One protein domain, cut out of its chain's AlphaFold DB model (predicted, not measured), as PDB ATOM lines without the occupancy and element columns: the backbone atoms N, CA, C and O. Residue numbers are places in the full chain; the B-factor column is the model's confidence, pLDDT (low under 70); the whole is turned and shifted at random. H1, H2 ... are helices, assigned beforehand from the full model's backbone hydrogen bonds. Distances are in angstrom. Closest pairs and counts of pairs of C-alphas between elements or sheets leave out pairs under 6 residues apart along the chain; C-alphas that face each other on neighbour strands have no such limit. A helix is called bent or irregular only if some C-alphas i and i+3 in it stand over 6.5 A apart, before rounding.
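AT A GLANCE: This is residues 4 to 96 of the 132 residues of an uncharacterized protein of Chryseobacterium sp. 3008163 (UniProt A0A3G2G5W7). The model is a flat, open frame of helices with an empty middle: the long helix H4 makes one long side, H2 runs back along the other long side, and the short helix H3 makes the end between them. At the other end the short helix H1 packs on residues 80 to 91 of H4, and the link of residues 15 to 24 leads from it across to H2. The printed part has 93 residues with four named helices, in the order H1, H2, H3, H4, and no named strand; the class is all helix. The whole is extended, with a radius of gyration of the C-alphas of 19.1 A and spans of 56 by 32 by 15 A.

IN THESE COORDINATES: Begin with the longest helix, H4, residues 60 to 94: find C-alpha 60 at (78.183, 133.735, 112.722), from where the helix runs 51.1 A to C-alpha 94 at (120.947, 108.511, 124.781). Before it in the chain comes H3, residues 47 to 56, 14.4 A long. H2, residues 25 to 44, measures 26.0 A; it is irregular, but only just, with C-alphas 27 and 30 lying 6.7 A apart. H1, residues 4 to 14, starts at C-alpha 4 at (107.340, 123.516, 130.324) and covers 15.4 A.

HOW THE PARTS SIT: Look first at residues 80 to 91 of H4, the part with which it touches H1. The closest C-alphas of the two helices are those of Ser 5 and Ser 84, 5.4 A apart. Their lines stand at a steep tilt of 41 degrees, and they run the same way. At the other end of H4, H3 and H4 are apart, but only just, the closest C-alphas being 8.0 A from each other. H2 and H3 only just touch, with 3 pairs of C-alphas within 8 A, and only at the corner by their link; the closest C-alphas are those of Thr 41 and Ile 47, 6.0 A apart. The tilt of H2 and H3 is steep, 66 degrees, the same way. H2 and H4 are apart, and so are H1 and H2, and H1 and H3. In the backbones of H1 and H3 every O i to N i+4 pair is within hydrogen-bond range; in H2 13 of 16 are, and in H4 30 of 31.

THE WHOLE: The two C-alphas farthest apart are those of Gln 57 and Gln 96, 56.5 A. Residues 28 to 40 and 42 to 44 of H2 stand free, as do residues 60 to 62 and 64 to 76 of H4. The printed part has no cut. The links from H2 to H3 and from H3 to H4 are tight, and the link from H1 to H2 is short. The mean pLDDT of the printed part is 82.4; look for values under 70 at residues 19 to 20 and 43 to 44.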
ATOM      1  N   LEU A   4     106.715 124.830 130.159       77.69
ATOM      2  CA  LEU A   4     107.340 123.516 130.324       77.69
ATOM      3  C   LEU A   4     108.086 123.085 129.057       77.69
ATOM      4  O   LEU A   4     109.229 122.630 129.135       77.69
ATOM      5  N   SER A   5     107.492 123.308 127.881       81.31
ATOM      6  CA  SER A   5     108.154 123.016 126.606       81.31
ATOM      7  C   SER A   5     109.434 123.830 126.424       81.31
ATOM      8  O   SER A   5     110.435 123.296 125.949       81.31
ATOM      9  N   ILE A   6     109.433 125.104 126.829       81.88
ATOM     10  CA  ILE A   6     110.612 125.982 126.756       81.88
ATOM     11  C   ILE A   6     111.749 125.437 127.630       81.88
ATOM     12  O   ILE A   6     112.882 125.330 127.157       81.88
ATOM     13  N   ILE A   7     111.454 125.041 128.871       83.12
ATOM     14  CA  ILE A   7     112.449 124.456 129.784       83.12
ATOM     15  C   ILE A   7     113.026 123.156 129.215       83.12
ATOM     16  O   ILE A   7     114.241 122.936 129.258       83.12
ATOM     17  N   ASN A   8     112.173 122.306 128.651       82.44
ATOM     18  CA  ASN A   8     112.593 121.049 128.049       82.44
ATOM     19  C   ASN A   8     113.505 121.281 126.837       82.44
ATOM     20  O   ASN A   8     114.577 120.682 126.767       82.44
ATOM     21  N   TYR A   9     113.148 122.182 125.913       83.19
ATOM     22  CA  TYR A   9     114.018 122.510 124.776       83.19
ATOM     23  C   TYR A   9     115.343 123.119 125.229       83.19
ATOM     24  O   TYR A   9     116.395 122.729 124.725       83.19
ATOM     25  N   TYR A  10     115.316 124.019 126.215       83.06
ATOM     26  CA  TYR A  10     116.531 124.583 126.797       83.06
ATOM     27  C   TYR A  10     117.440 123.486 127.369       83.06
ATOM     28  O   TYR A  10     118.633 123.455 127.069       83.06
ATOM     29  N   THR A  11     116.868 122.543 128.121       84.06
ATOM     30  CA  THR A  11     117.577 121.391 128.701       84.06
ATOM     31  C   THR A  11     118.171 120.486 127.621       84.06
ATOM     32  O   THR A  11     119.295 119.992 127.756       84.06
ATOM     33  N   VAL A  12     117.437 120.254 126.531       82.19
ATOM     34  CA  VAL A  12     117.923 119.456 125.399       82.19
ATOM     35  C   VAL A  12     119.099 120.147 124.711       82.19
ATOM     36  O   VAL A  12     120.135 119.513 124.531       82.19
ATOM     37  N   ILE A  13     118.968 121.433 124.373       82.88
ATOM     38  CA  ILE A  13     119.965 122.187 123.597       82.88
ATOM     39  C   ILE A  13     121.247 122.421 124.403       82.88
ATOM     40  O   ILE A  13     122.344 122.234 123.887       82.88
ATOM     41  N   THR A  14     121.125 122.833 125.666       80.69
ATOM     42  CA  THR A  14     122.284 123.234 126.485       80.69
ATOM     43  C   THR A  14     122.925 122.081 127.248       80.69
ATOM     44  O   THR A  14     123.939 122.275 127.916       80.69
ATOM     45  N   GLY A  15     122.324 120.889 127.230       72.31
ATOM     46  CA  GLY A  15     122.795 119.754 128.026       72.31
ATOM     47  C   GLY A  15     122.537 119.891 129.535       72.31
ATOM     48  O   GLY A  15     122.558 118.884 130.239       72.31
ATOM     49  N   SER A  16     122.239 121.097 130.020       75.38
ATOM     50  CA  SER A  16     122.155 121.442 131.437       75.38
ATOM     51  C   SER A  16     120.815 121.032 132.030       75.38
ATOM     52  O   SER A  16     119.762 121.339 131.476       75.38
ATOM     53  N   LYS A  17     120.842 120.351 133.179       70.19
ATOM     54  CA  LYS A  17     119.625 120.016 133.923       70.19
ATOM     55  C   LYS A  17     119.110 121.280 134.604       70.19
ATOM     56  O   LYS A  17     119.774 121.819 135.489       70.19
ATOM     57  N   VAL A  18     117.939 121.756 134.185       71.31
ATOM     58  CA  VAL A  18     117.245 122.826 134.902       71.31
ATOM     59  C   VAL A  18     116.694 122.231 136.193       71.31
ATOM     60  O   VAL A  18     115.806 121.384 136.174       71.31
ATOM     61  N   ASP A  19     117.263 122.653 137.316       69.75
ATOM     62  CA  ASP A  19     116.809 122.258 138.645       69.75
ATOM     63  C   ASP A  19     115.512 123.005 138.996       69.75
ATOM     64  O   ASP A  19     115.529 124.182 139.370       69.75
ATOM     65  N   LEU A  20     114.383 122.314 138.828       68.44
ATOM     66  CA  LEU A  20     113.027 122.789 139.120       68.44
ATOM     67  C   LEU A  20     112.652 122.562 140.594       68.44
ATOM     68  O   LEU A  20     111.597 122.017 140.911       68.44
ATOM     69  N   SER A  21     113.525 122.969 141.513       75.50
ATOM     70  CA  SER A  21     113.216 122.955 142.944       75.50
ATOM     71  C   SER A  21     112.213 124.059 143.301       75.50
ATOM     72  O   SER A  21     112.342 125.190 142.836       75.50
ATOM     73  N   ILE A  22     111.246 123.757 144.178       73.69
ATOM     74  CA  ILE A  22     110.212 124.706 144.646       73.69
ATOM     75  C   ILE A  22     110.850 125.938 145.306       73.69
ATOM     76  O   ILE A  22     110.303 127.028 145.247       73.69
ATOM     77  N   PHE A  23     112.050 125.797 145.872       77.00
ATOM     78  CA  PHE A  23     112.788 126.904 146.483       77.00
ATOM     79  C   PHE A  23     113.449 127.849 145.467       77.00
ATOM     80  O   PHE A  23     114.006 128.875 145.854       77.00
ATOM     81  N   LYS A  24     113.427 127.524 144.167       79.19
ATOM     82  CA  LYS A  24     114.015 128.367 143.122       79.19
ATOM     83  C   LYS A  24     112.988 129.398 142.640       79.19
ATOM     84  O   LYS A  24     111.868 129.029 142.287       79.19
ATOM     85  N   PRO A  25     113.384 130.677 142.489       75.44
ATOM     86  CA  PRO A  25     112.482 131.740 142.044       75.44
ATOM     87  C   PRO A  25     111.868 131.475 140.660       75.44
ATOM     88  O   PRO A  25     110.753 131.913 140.397       75.44
ATOM     89  N   VAL A  26     112.549 130.700 139.805       77.69
ATOM     90  CA  VAL A  26     112.074 130.292 138.468       77.69
ATOM     91  C   VAL A  26     110.694 129.630 138.490       77.69
ATOM     92  O   VAL A  26     109.916 129.854 137.566       77.69
ATOM     93  N   VAL A  27     110.363 128.864 139.534       78.44
ATOM     94  CA  VAL A  27     109.069 128.166 139.637       78.44
ATOM     95  C   VAL A  27     107.919 129.144 139.908       78.44
ATOM     96  O   VAL A  27     106.791 128.912 139.481       78.44
ATOM     97  N   TYR A  28     108.202 130.278 140.553       82.50
ATOM     98  CA  TYR A  28     107.192 131.278 140.906       82.50
ATOM     99  C   TYR A  28     106.933 132.305 139.804       82.50
ATOM    100  O   TYR A  28     105.886 132.944 139.820       82.50
ATOM    101  N   ILE A  29     107.837 132.453 138.829       82.75
ATOM    102  CA  ILE A  29     107.658 133.361 137.683       82.75
ATOM    103  C   ILE A  29     106.326 133.112 136.950       82.75
ATOM    104  O   ILE A  29     105.558 134.069 136.817       82.75
ATOM    105  N   PRO A  30     105.992 131.881 136.504       82.94
ATOM    106  CA  PRO A  30     104.713 131.637 135.839       82.94
ATOM    107  C   PRO A  30     103.523 131.894 136.770       82.94
ATOM    108  O   PRO A  30     102.535 132.468 136.330       82.94
ATOM    109  N   LEU A  31     103.630 131.556 138.060       83.38
ATOM    110  CA  LEU A  31     102.559 131.771 139.036       83.38
ATOM    111  C   LEU A  31     102.253 133.265 139.230       83.38
ATOM    112  O   LEU A  31     101.096 133.674 139.159       83.38
ATOM    113  N   ILE A  32     103.287 134.082 139.436       87.75
ATOM    114  CA  ILE A  32     103.166 135.537 139.586       87.75
ATOM    115  C   ILE A  32     102.606 136.148 138.303       87.75
ATOM    116  O   ILE A  32     101.738 137.015 138.370       87.75
ATOM    117  N   PHE A  33     103.058 135.680 137.136       86.88
ATOM    118  CA  PHE A  33     102.533 136.144 135.858       86.88
ATOM    119  C   PHE A  33     101.047 135.800 135.695       86.88
ATOM    120  O   PHE A  33     100.269 136.663 135.303       86.88
ATOM    121  N   THR A  34     100.626 134.580 136.042       84.81
ATOM    122  CA  THR A  34      99.214 134.174 135.993       84.81
ATOM    123  C   THR A  34      98.355 135.006 136.938       84.81
ATOM    124  O   THR A  34      97.318 135.508 136.513       84.81
ATOM    125  N   ILE A  35      98.783 135.193 138.190       86.62
ATOM    126  CA  ILE A  35      98.040 135.987 139.179       86.62
ATOM    127  C   ILE A  35      97.975 137.454 138.746       86.62
ATOM    128  O   ILE A  35      96.898 138.042 138.735       86.62
ATOM    129  N   GLY A  36      99.106 138.034 138.337       86.06
ATOM    130  CA  GLY A  36      99.178 139.421 137.885       86.06
ATOM    131  C   GLY A  36      98.343 139.670 136.632       86.06
ATOM    132  O   GLY A  36      97.611 140.655 136.572       86.06
ATOM    133  N   PHE A  37      98.389 138.760 135.656       84.44
ATOM    134  CA  PHE A  37      97.559 138.843 134.456       84.44
ATOM    135  C   PHE A  37      96.074 138.741 134.798       84.44
ATOM    136  O   PHE A  37      95.288 139.544 134.303       84.44
ATOM    137  N   ASN A  38      95.695 137.788 135.653       84.19
ATOM    138  CA  ASN A  38      94.313 137.584 136.072       84.19
ATOM    139  C   ASN A  38      93.763 138.824 136.796       84.19
ATOM    140  O   ASN A  38      92.743 139.357 136.377       84.19
ATOM    141  N   TYR A  39      94.502 139.365 137.767       83.25
ATOM    142  CA  TYR A  39      94.139 140.607 138.455       83.25
ATOM    143  C   TYR A  39      94.021 141.799 137.491       83.25
ATOM    144  O   TYR A  39      93.052 142.554 137.527       83.25
ATOM    145  N   TYR A  40      94.981 141.958 136.575       81.50
ATOM    146  CA  TYR A  40      94.972 143.067 135.620       81.50
ATOM    147  C   TYR A  40      93.805 142.982 134.626       81.50
ATOM    148  O   TYR A  40      93.198 143.999 134.300       81.50
ATOM    149  N   THR A  41      93.485 141.781 134.135       75.19
ATOM    150  CA  THR A  41      92.458 141.585 133.096       75.19
ATOM    151  C   THR A  41      91.043 141.415 133.638       75.19
ATOM    152  O   THR A  41      90.110 141.869 132.972       75.19
ATOM    153  N   LEU A  42      90.867 140.781 134.803       72.69
ATOM    154  CA  LEU A  42      89.555 140.538 135.407       72.69
ATOM    155  C   LEU A  42      89.140 141.654 136.366       72.69
ATOM    156  O   LEU A  42      88.043 142.175 136.212       72.69
ATOM    157  N   ASP A  43      90.002 142.045 137.308       69.31
ATOM    158  CA  ASP A  43      89.601 142.948 138.396       69.31
ATOM    159  C   ASP A  43      89.848 144.425 138.076       69.31
ATOM    160  O   ASP A  43      89.034 145.281 138.417       69.31
ATOM    161  N   TYR A  44      90.977 144.754 137.441       67.50
ATOM    162  CA  TYR A  44      91.389 146.157 137.315       67.50
ATOM    163  C   TYR A  44      90.770 146.888 136.118       67.50
ATOM    164  O   TYR A  44      90.477 148.078 136.202       67.50
ATOM    165  N   LEU A  45      90.598 146.203 134.987       71.00
ATOM    166  CA  LEU A  45      90.235 146.855 133.726       71.00
ATOM    167  C   LEU A  45      88.870 146.453 133.169       71.00
ATOM    168  O   LEU A  45      88.455 147.045 132.173       71.00
ATOM    169  N   ASP A  46      88.199 145.449 133.749       74.62
ATOM    170  CA  ASP A  46      86.921 144.893 133.259       74.62
ATOM    171  C   ASP A  46      86.937 144.557 131.740       74.62
ATOM    172  O   ASP A  46      85.905 144.338 131.100       74.62
ATOM    173  N   ILE A  47      88.135 144.484 131.139       75.69
ATOM    174  CA  ILE A  47      88.379 144.333 129.698       75.69
ATOM    175  C   ILE A  47      87.763 143.030 129.195       75.69
ATOM    176  O   ILE A  47      87.239 142.967 128.084       75.69
ATOM    177  N   TRP A  48      87.786 141.997 130.037       73.94
ATOM    178  CA  TRP A  48      87.144 140.716 129.768       73.94
ATOM    179  C   TRP A  48      85.653 140.855 129.414       73.94
ATOM    180  O   TRP A  48      85.136 140.127 128.564       73.94
ATOM    181  N   LYS A  49      84.955 141.809 130.034       77.25
ATOM    182  CA  LYS A  49      83.526 142.053 129.820       77.25
ATOM    183  C   LYS A  49      83.265 142.690 128.455       77.25
ATOM    184  O   LYS A  49      82.391 142.218 127.728       77.25
ATOM    185  N   ASN A  50      84.080 143.679 128.080       79.75
ATOM    186  CA  ASN A  50      84.022 144.306 126.757       79.75
ATOM    187  C   ASN A  50      84.349 143.308 125.642       79.75
ATOM    188  O   ASN A  50      83.603 143.227 124.669       79.75
ATOM    189  N   TYR A  51      85.394 142.487 125.805       77.12
ATOM    190  CA  TYR A  51      85.714 141.454 124.818       77.12
ATOM    191  C   TYR A  51      84.569 140.460 124.628       77.12
ATOM    192  O   TYR A  51      84.251 140.127 123.491       77.12
ATOM    193  N   ASN A  52      83.918 140.010 125.707       78.56
ATOM    194  CA  ASN A  52      82.770 139.107 125.586       78.56
ATOM    195  C   ASN A  52      81.584 139.759 124.866       78.56
ATOM    196  O   ASN A  52      80.968 139.112 124.024       78.56
ATOM    197  N   GLN A  53      81.281 141.030 125.151       81.88
ATOM    198  CA  GLN A  53      80.214 141.745 124.443       81.88
ATOM    199  C   GLN A  53      80.515 141.917 122.952       81.88
ATOM    200  O   GLN A  53      79.625 141.718 122.126       81.88
ATOM    201  N   GLU A  54      81.752 142.256 122.586       82.19
ATOM    202  CA  GLU A  54      82.165 142.350 121.181       82.19
ATOM    203  C   GLU A  54      82.129 140.985 120.481       82.19
ATOM    204  O   GLU A  54      81.752 140.889 119.310       82.19
ATOM    205  N   PHE A  55      82.476 139.915 121.203       77.56
ATOM    206  CA  PHE A  55      82.440 138.556 120.673       77.56
ATOM    207  C   PHE A  55      81.019 138.071 120.384       77.56
ATOM    208  O   PHE A  55      80.786 137.427 119.361       77.56
ATOM    209  N   ASP A  56      80.061 138.426 121.238       77.38
ATOM    210  CA  ASP A  56      78.656 138.047 121.076       77.38
ATOM    211  C   ASP A  56      77.986 138.776 119.893       77.38
ATOM    212  O   ASP A  56      77.089 138.252 119.233       77.38
ATOM    213  N   GLN A  57      78.480 139.972 119.553       84.94
ATOM    214  CA  GLN A  57      77.998 140.770 118.420       84.94
ATOM    215  C   GLN A  57      78.597 140.351 117.062       84.94
ATOM    216  O   GLN A  57      78.160 140.837 116.012       84.94
ATOM    217  N   LEU A  58      79.586 139.449 117.032       81.62
ATOM    218  CA  LEU A  58      80.236 139.035 115.788       81.62
ATOM    219  C   LEU A  58      79.307 138.149 114.925       81.62
ATOM    220  O   LEU A  58      78.760 137.148 115.392       81.62
ATOM    221  N   PRO A  59      79.166 138.429 113.612       83.38
ATOM    222  CA  PRO A  59      78.357 137.605 112.722       83.38
ATOM    223  C   PRO A  59      78.859 136.155 112.671       83.38
ATOM    224  O   PRO A  59      80.061 135.903 112.547       83.38
ATOM    225  N   LYS A  60      77.921 135.192 112.654       77.75
ATOM    226  CA  LYS A  60      78.183 133.735 112.722       77.75
ATOM    227  C   LYS A  60      79.305 133.245 111.794       77.75
ATOM    228  O   LYS A  60      80.094 132.393 112.184       77.75
ATOM    229  N   LYS A  61      79.421 133.807 110.584       77.88
ATOM    230  CA  LYS A  61      80.479 133.451 109.617       77.88
ATOM    231  C   LYS A  61      81.893 133.805 110.103       77.88
ATOM    232  O   LYS A  61      82.812 133.030 109.870       77.88
ATOM    233  N   LYS A  62      82.072 134.944 110.783       78.62
ATOM    234  CA  LYS A  62      83.369 135.351 111.354       78.62
ATOM    235  C   LYS A  62      83.711 134.538 112.602       78.62
ATOM    236  O   LYS A  62      84.868 134.173 112.775       78.62
ATOM    237  N   ASN A  63      82.706 134.191 113.408       81.50
ATOM    238  CA  ASN A  63      82.892 133.360 114.598       81.50
ATOM    239  C   ASN A  63      83.408 131.948 114.241       81.50
ATOM    240  O   ASN A  63      84.340 131.453 114.864       81.50
ATOM    241  N   ILE A  64      82.899 131.333 113.166       83.06
ATOM    242  CA  ILE A  64      83.383 130.016 112.700       83.06
ATOM    243  C   ILE A  64      84.870 130.062 112.315       83.06
ATOM    244  O   ILE A  64      85.629 129.172 112.693       83.06
ATOM    245  N   ILE A  65      85.300 131.097 111.587       85.31
ATOM    246  CA  ILE A  65      86.705 131.252 111.179       85.31
ATOM    247  C   ILE A  65      87.593 131.490 112.405       85.31
ATOM    248  O   ILE A  65      88.629 130.844 112.543       85.31
ATOM    249  N   GLY A  66      87.170 132.370 113.320       83.62
ATOM    250  CA  GLY A  66      87.885 132.623 114.572       83.62
ATOM    251  C   GLY A  66      88.018 131.368 115.435       83.62
ATOM    252  O   GLY A  66      89.094 131.095 115.959       83.62
ATOM    253  N   SER A  67      86.962 130.555 115.505       85.19
ATOM    254  CA  SER A  67      86.958 129.279 116.221       85.19
ATOM    255  C   SER A  67      87.936 128.269 115.610       85.19
ATOM    256  O   SER A  67      88.726 127.667 116.333       85.19
ATOM    257  N   TRP A  68      87.985 128.151 114.278       89.56
ATOM    258  CA  TRP A  68      88.974 127.307 113.595       89.56
ATOM    259  C   TRP A  68      90.416 127.771 113.811       89.56
ATOM    260  O   TRP A  68      91.304 126.941 114.003       89.56
ATOM    261  N   ILE A  69      90.656 129.085 113.812       89.69
ATOM    262  CA  ILE A  69      91.977 129.651 114.111       89.69
ATOM    263  C   ILE A  69      92.371 129.331 115.556       89.69
ATOM    264  O   ILE A  69      93.469 128.826 115.790       89.69
ATOM    265  N   ALA A  70      91.476 129.573 116.518       88.25
ATOM    266  CA  ALA A  70      91.712 129.257 117.925       88.25
ATOM    267  C   ALA A  70      91.995 127.761 118.120       88.25
ATOM    268  O   ALA A  70      92.969 127.396 118.778       88.25
ATOM    269  N   PHE A  71      91.207 126.896 117.480       91.50
ATOM    270  CA  PHE A  71      91.418 125.453 117.490       91.50
ATOM    271  C   PHE A  71      92.791 125.067 116.926       91.50
ATOM    272  O   PHE A  71      93.513 124.291 117.549       91.50
ATOM    273  N   GLY A  72      93.195 125.651 115.795       94.56
ATOM    274  CA  GLY A  72      94.514 125.427 115.205       94.56
ATOM    275  C   GLY A  72      95.657 125.836 116.138       94.56
ATOM    276  O   GLY A  72      96.613 125.082 116.306       94.56
ATOM    277  N   ILE A  73      95.540 126.989 116.803       91.56
ATOM    278  CA  ILE A  73      96.531 127.459 117.783       91.56
ATOM    279  C   ILE A  73      96.639 126.478 118.955       91.56
ATOM    280  O   ILE A  73      97.748 126.092 119.331       91.56
ATOM    281  N   VAL A  74      95.506 126.045 119.513       91.38
ATOM    282  CA  VAL A  74      95.477 125.072 120.615       91.38
ATOM    283  C   VAL A  74      96.119 123.752 120.187       91.38
ATOM    284  O   VAL A  74      96.956 123.214 120.911       91.38
ATOM    285  N   LEU A  75      95.804 123.262 118.987       93.69
ATOM    286  CA  LEU A  75      96.371 122.029 118.446       93.69
ATOM    287  C   LEU A  75      97.895 122.134 118.285       93.69
ATOM    288  O   LEU A  75      98.617 121.233 118.711       93.69
ATOM    289  N   ILE A  76      98.403 123.253 117.760       92.06
ATOM    290  CA  ILE A  76      99.848 123.514 117.647       92.06
ATOM    291  C   ILE A  76     100.522 123.506 119.025       92.06
ATOM    292  O   ILE A  76     101.606 122.940 119.171       92.06
ATOM    293  N   ILE A  77      99.897 124.107 120.044       89.56
ATOM    294  CA  ILE A  77     100.432 124.113 121.413       89.56
ATOM    295  C   ILE A  77     100.519 122.684 121.963       89.56
ATOM    296  O   ILE A  77     101.572 122.306 122.476       89.56
ATOM    297  N   ILE A  78      99.466 121.878 121.800       90.25
ATOM    298  CA  ILE A  78      99.435 120.480 122.255       90.25
ATOM    299  C   ILE A  78     100.493 119.646 121.525       90.25
ATOM    300  O   ILE A  78     101.259 118.925 122.161       90.25
ATOM    301  N   MET A  79     100.594 119.769 120.199       90.94
ATOM    302  CA  MET A  79     101.623 119.072 119.424       90.94
ATOM    303  C   MET A  79     103.030 119.462 119.879       90.94
ATOM    304  O   MET A  79     103.891 118.598 120.030       90.94
ATOM    305  N   ASN A  80     103.267 120.751 120.134       89.56
ATOM    306  CA  ASN A  80     104.557 121.231 120.614       89.56
ATOM    307  C   ASN A  80     104.891 120.695 122.014       89.56
ATOM    308  O   ASN A  80     106.047 120.375 122.287       89.56
ATOM    309  N   PHE A  81     103.889 120.573 122.883       85.94
ATOM    310  CA  PHE A  81     104.025 119.971 124.205       85.94
ATOM    311  C   PHE A  81     104.404 118.490 124.117       85.94
ATOM    312  O   PHE A  81     105.408 118.080 124.692       85.94
ATOM    313  N   ILE A  82     103.687 117.699 123.312       90.94
ATOM    314  CA  ILE A  82     104.006 116.279 123.095       90.94
ATOM    315  C   ILE A  82     105.416 116.119 122.507       90.94
ATOM    316  O   ILE A  82     106.209 115.308 122.988       90.94
ATOM    317  N   PHE A  83     105.757 116.920 121.493       89.94
ATOM    318  CA  PHE A  83     107.074 116.876 120.855       89.94
ATOM    319  C   PHE A  83     108.208 117.208 121.830       89.94
ATOM    320  O   PHE A  83     109.283 116.607 121.781       89.94
ATOM    321  N   SER A  84     107.961 118.127 122.760       88.38
ATOM    322  CA  SER A  84     108.915 118.467 123.805       88.38
ATOM    323  C   SER A  84     109.246 117.268 124.709       88.38
ATOM    324  O   SER A  84     110.428 117.016 124.957       88.38
ATOM    325  N   PHE A  85     108.249 116.479 125.129       86.75
ATOM    326  CA  PHE A  85     108.499 115.244 125.887       86.75
ATOM    327  C   PHE A  85     109.221 114.189 125.069       86.75
ATOM    328  O   PHE A  85     110.134 113.552 125.584       86.75
ATOM    329  N   TYR A  86     108.856 114.028 123.797       89.69
ATOM    330  CA  TYR A  86     109.556 113.101 122.911       89.69
ATOM    331  C   TYR A  86     111.056 113.421 122.831       89.69
ATOM    332  O   TYR A  86     111.900 112.529 122.890       89.69
ATOM    333  N   CYS A  87     111.401 114.706 122.754       87.38
ATOM    334  CA  CYS A  87     112.788 115.152 122.721       87.38
ATOM    335  C   CYS A  87     113.534 114.850 124.035       87.38
ATOM    336  O   CYS A  87     114.700 114.445 124.020       87.38
ATOM    337  N   LEU A  88     112.848 114.998 125.170       87.19
ATOM    338  CA  LEU A  88     113.389 114.680 126.488       87.19
ATOM    339  C   LEU A  88     113.585 113.166 126.676       87.19
ATOM    340  O   LEU A  88     114.639 112.757 127.157       87.19
ATOM    341  N   ASP A  89     112.631 112.342 126.231       87.62
ATOM    342  CA  ASP A  89     112.738 110.876 126.237       87.62
ATOM    343  C   ASP A  89     113.899 110.394 125.361       87.62
ATOM    344  O   ASP A  89     114.727 109.588 125.786       87.62
ATOM    345  N   TRP A  90     114.026 110.957 124.156       88.50
ATOM    346  CA  TRP A  90     115.138 110.662 123.259       88.50
ATOM    347  C   TRP A  90     116.495 110.957 123.913       88.50
ATOM    348  O   TRP A  90     117.412 110.133 123.843       88.50
ATOM    349  N   LYS A  91     116.619 112.100 124.600       87.50
ATOM    350  CA  LYS A  91     117.832 112.448 125.345       87.50
ATOM    351  C   LYS A  91     118.076 111.489 126.518       87.50
ATOM    352  O   LYS A  91     119.199 111.023 126.681       87.50
ATOM    353  N   ALA A  92     117.044 111.137 127.285       86.50
ATOM    354  CA  ALA A  92     117.162 110.212 128.415       86.50
ATOM    355  C   ALA A  92     117.666 108.822 127.989       86.50
ATOM    356  O   ALA A  92     118.520 108.246 128.666       86.50
ATOM    357  N   ARG A  93     117.202 108.316 126.835       86.50
ATOM    358  CA  ARG A  93     117.703 107.068 126.230       86.50
ATOM    359  C   ARG A  93     119.172 107.167 125.847       86.50
ATOM    360  O   ARG A  93     119.934 106.243 126.117       86.50
ATOM    361  N   LYS A  94     119.563 108.275 125.208       86.50
ATOM    362  CA  LYS A  94     120.947 108.511 124.781       86.50
ATOM    363  C   LYS A  94     121.901 108.582 125.974       86.50
ATOM    364  O   LYS A  94     122.978 107.999 125.918       86.50
ATOM    365  N   ASP A  95     121.481 109.257 127.037       86.88
ATOM    366  CA  ASP A  95     122.295 109.473 128.232       86.88
ATOM    367  C   ASP A  95     122.225 108.292 129.224       86.88
ATOM    368  O   ASP A  95     122.887 108.341 130.254       86.88
ATOM    369  N   GLN A  96     121.433 107.244 128.939       84.81
ATOM    370  CA  GLN A  96     121.161 106.114 129.848       84.81
ATOM    371  C   GLN A  96     120.785 106.580 131.263       84.81
ATOM    372  O   GLN A  96     121.335 106.128 132.265       84.81
TER     373      GLN A  96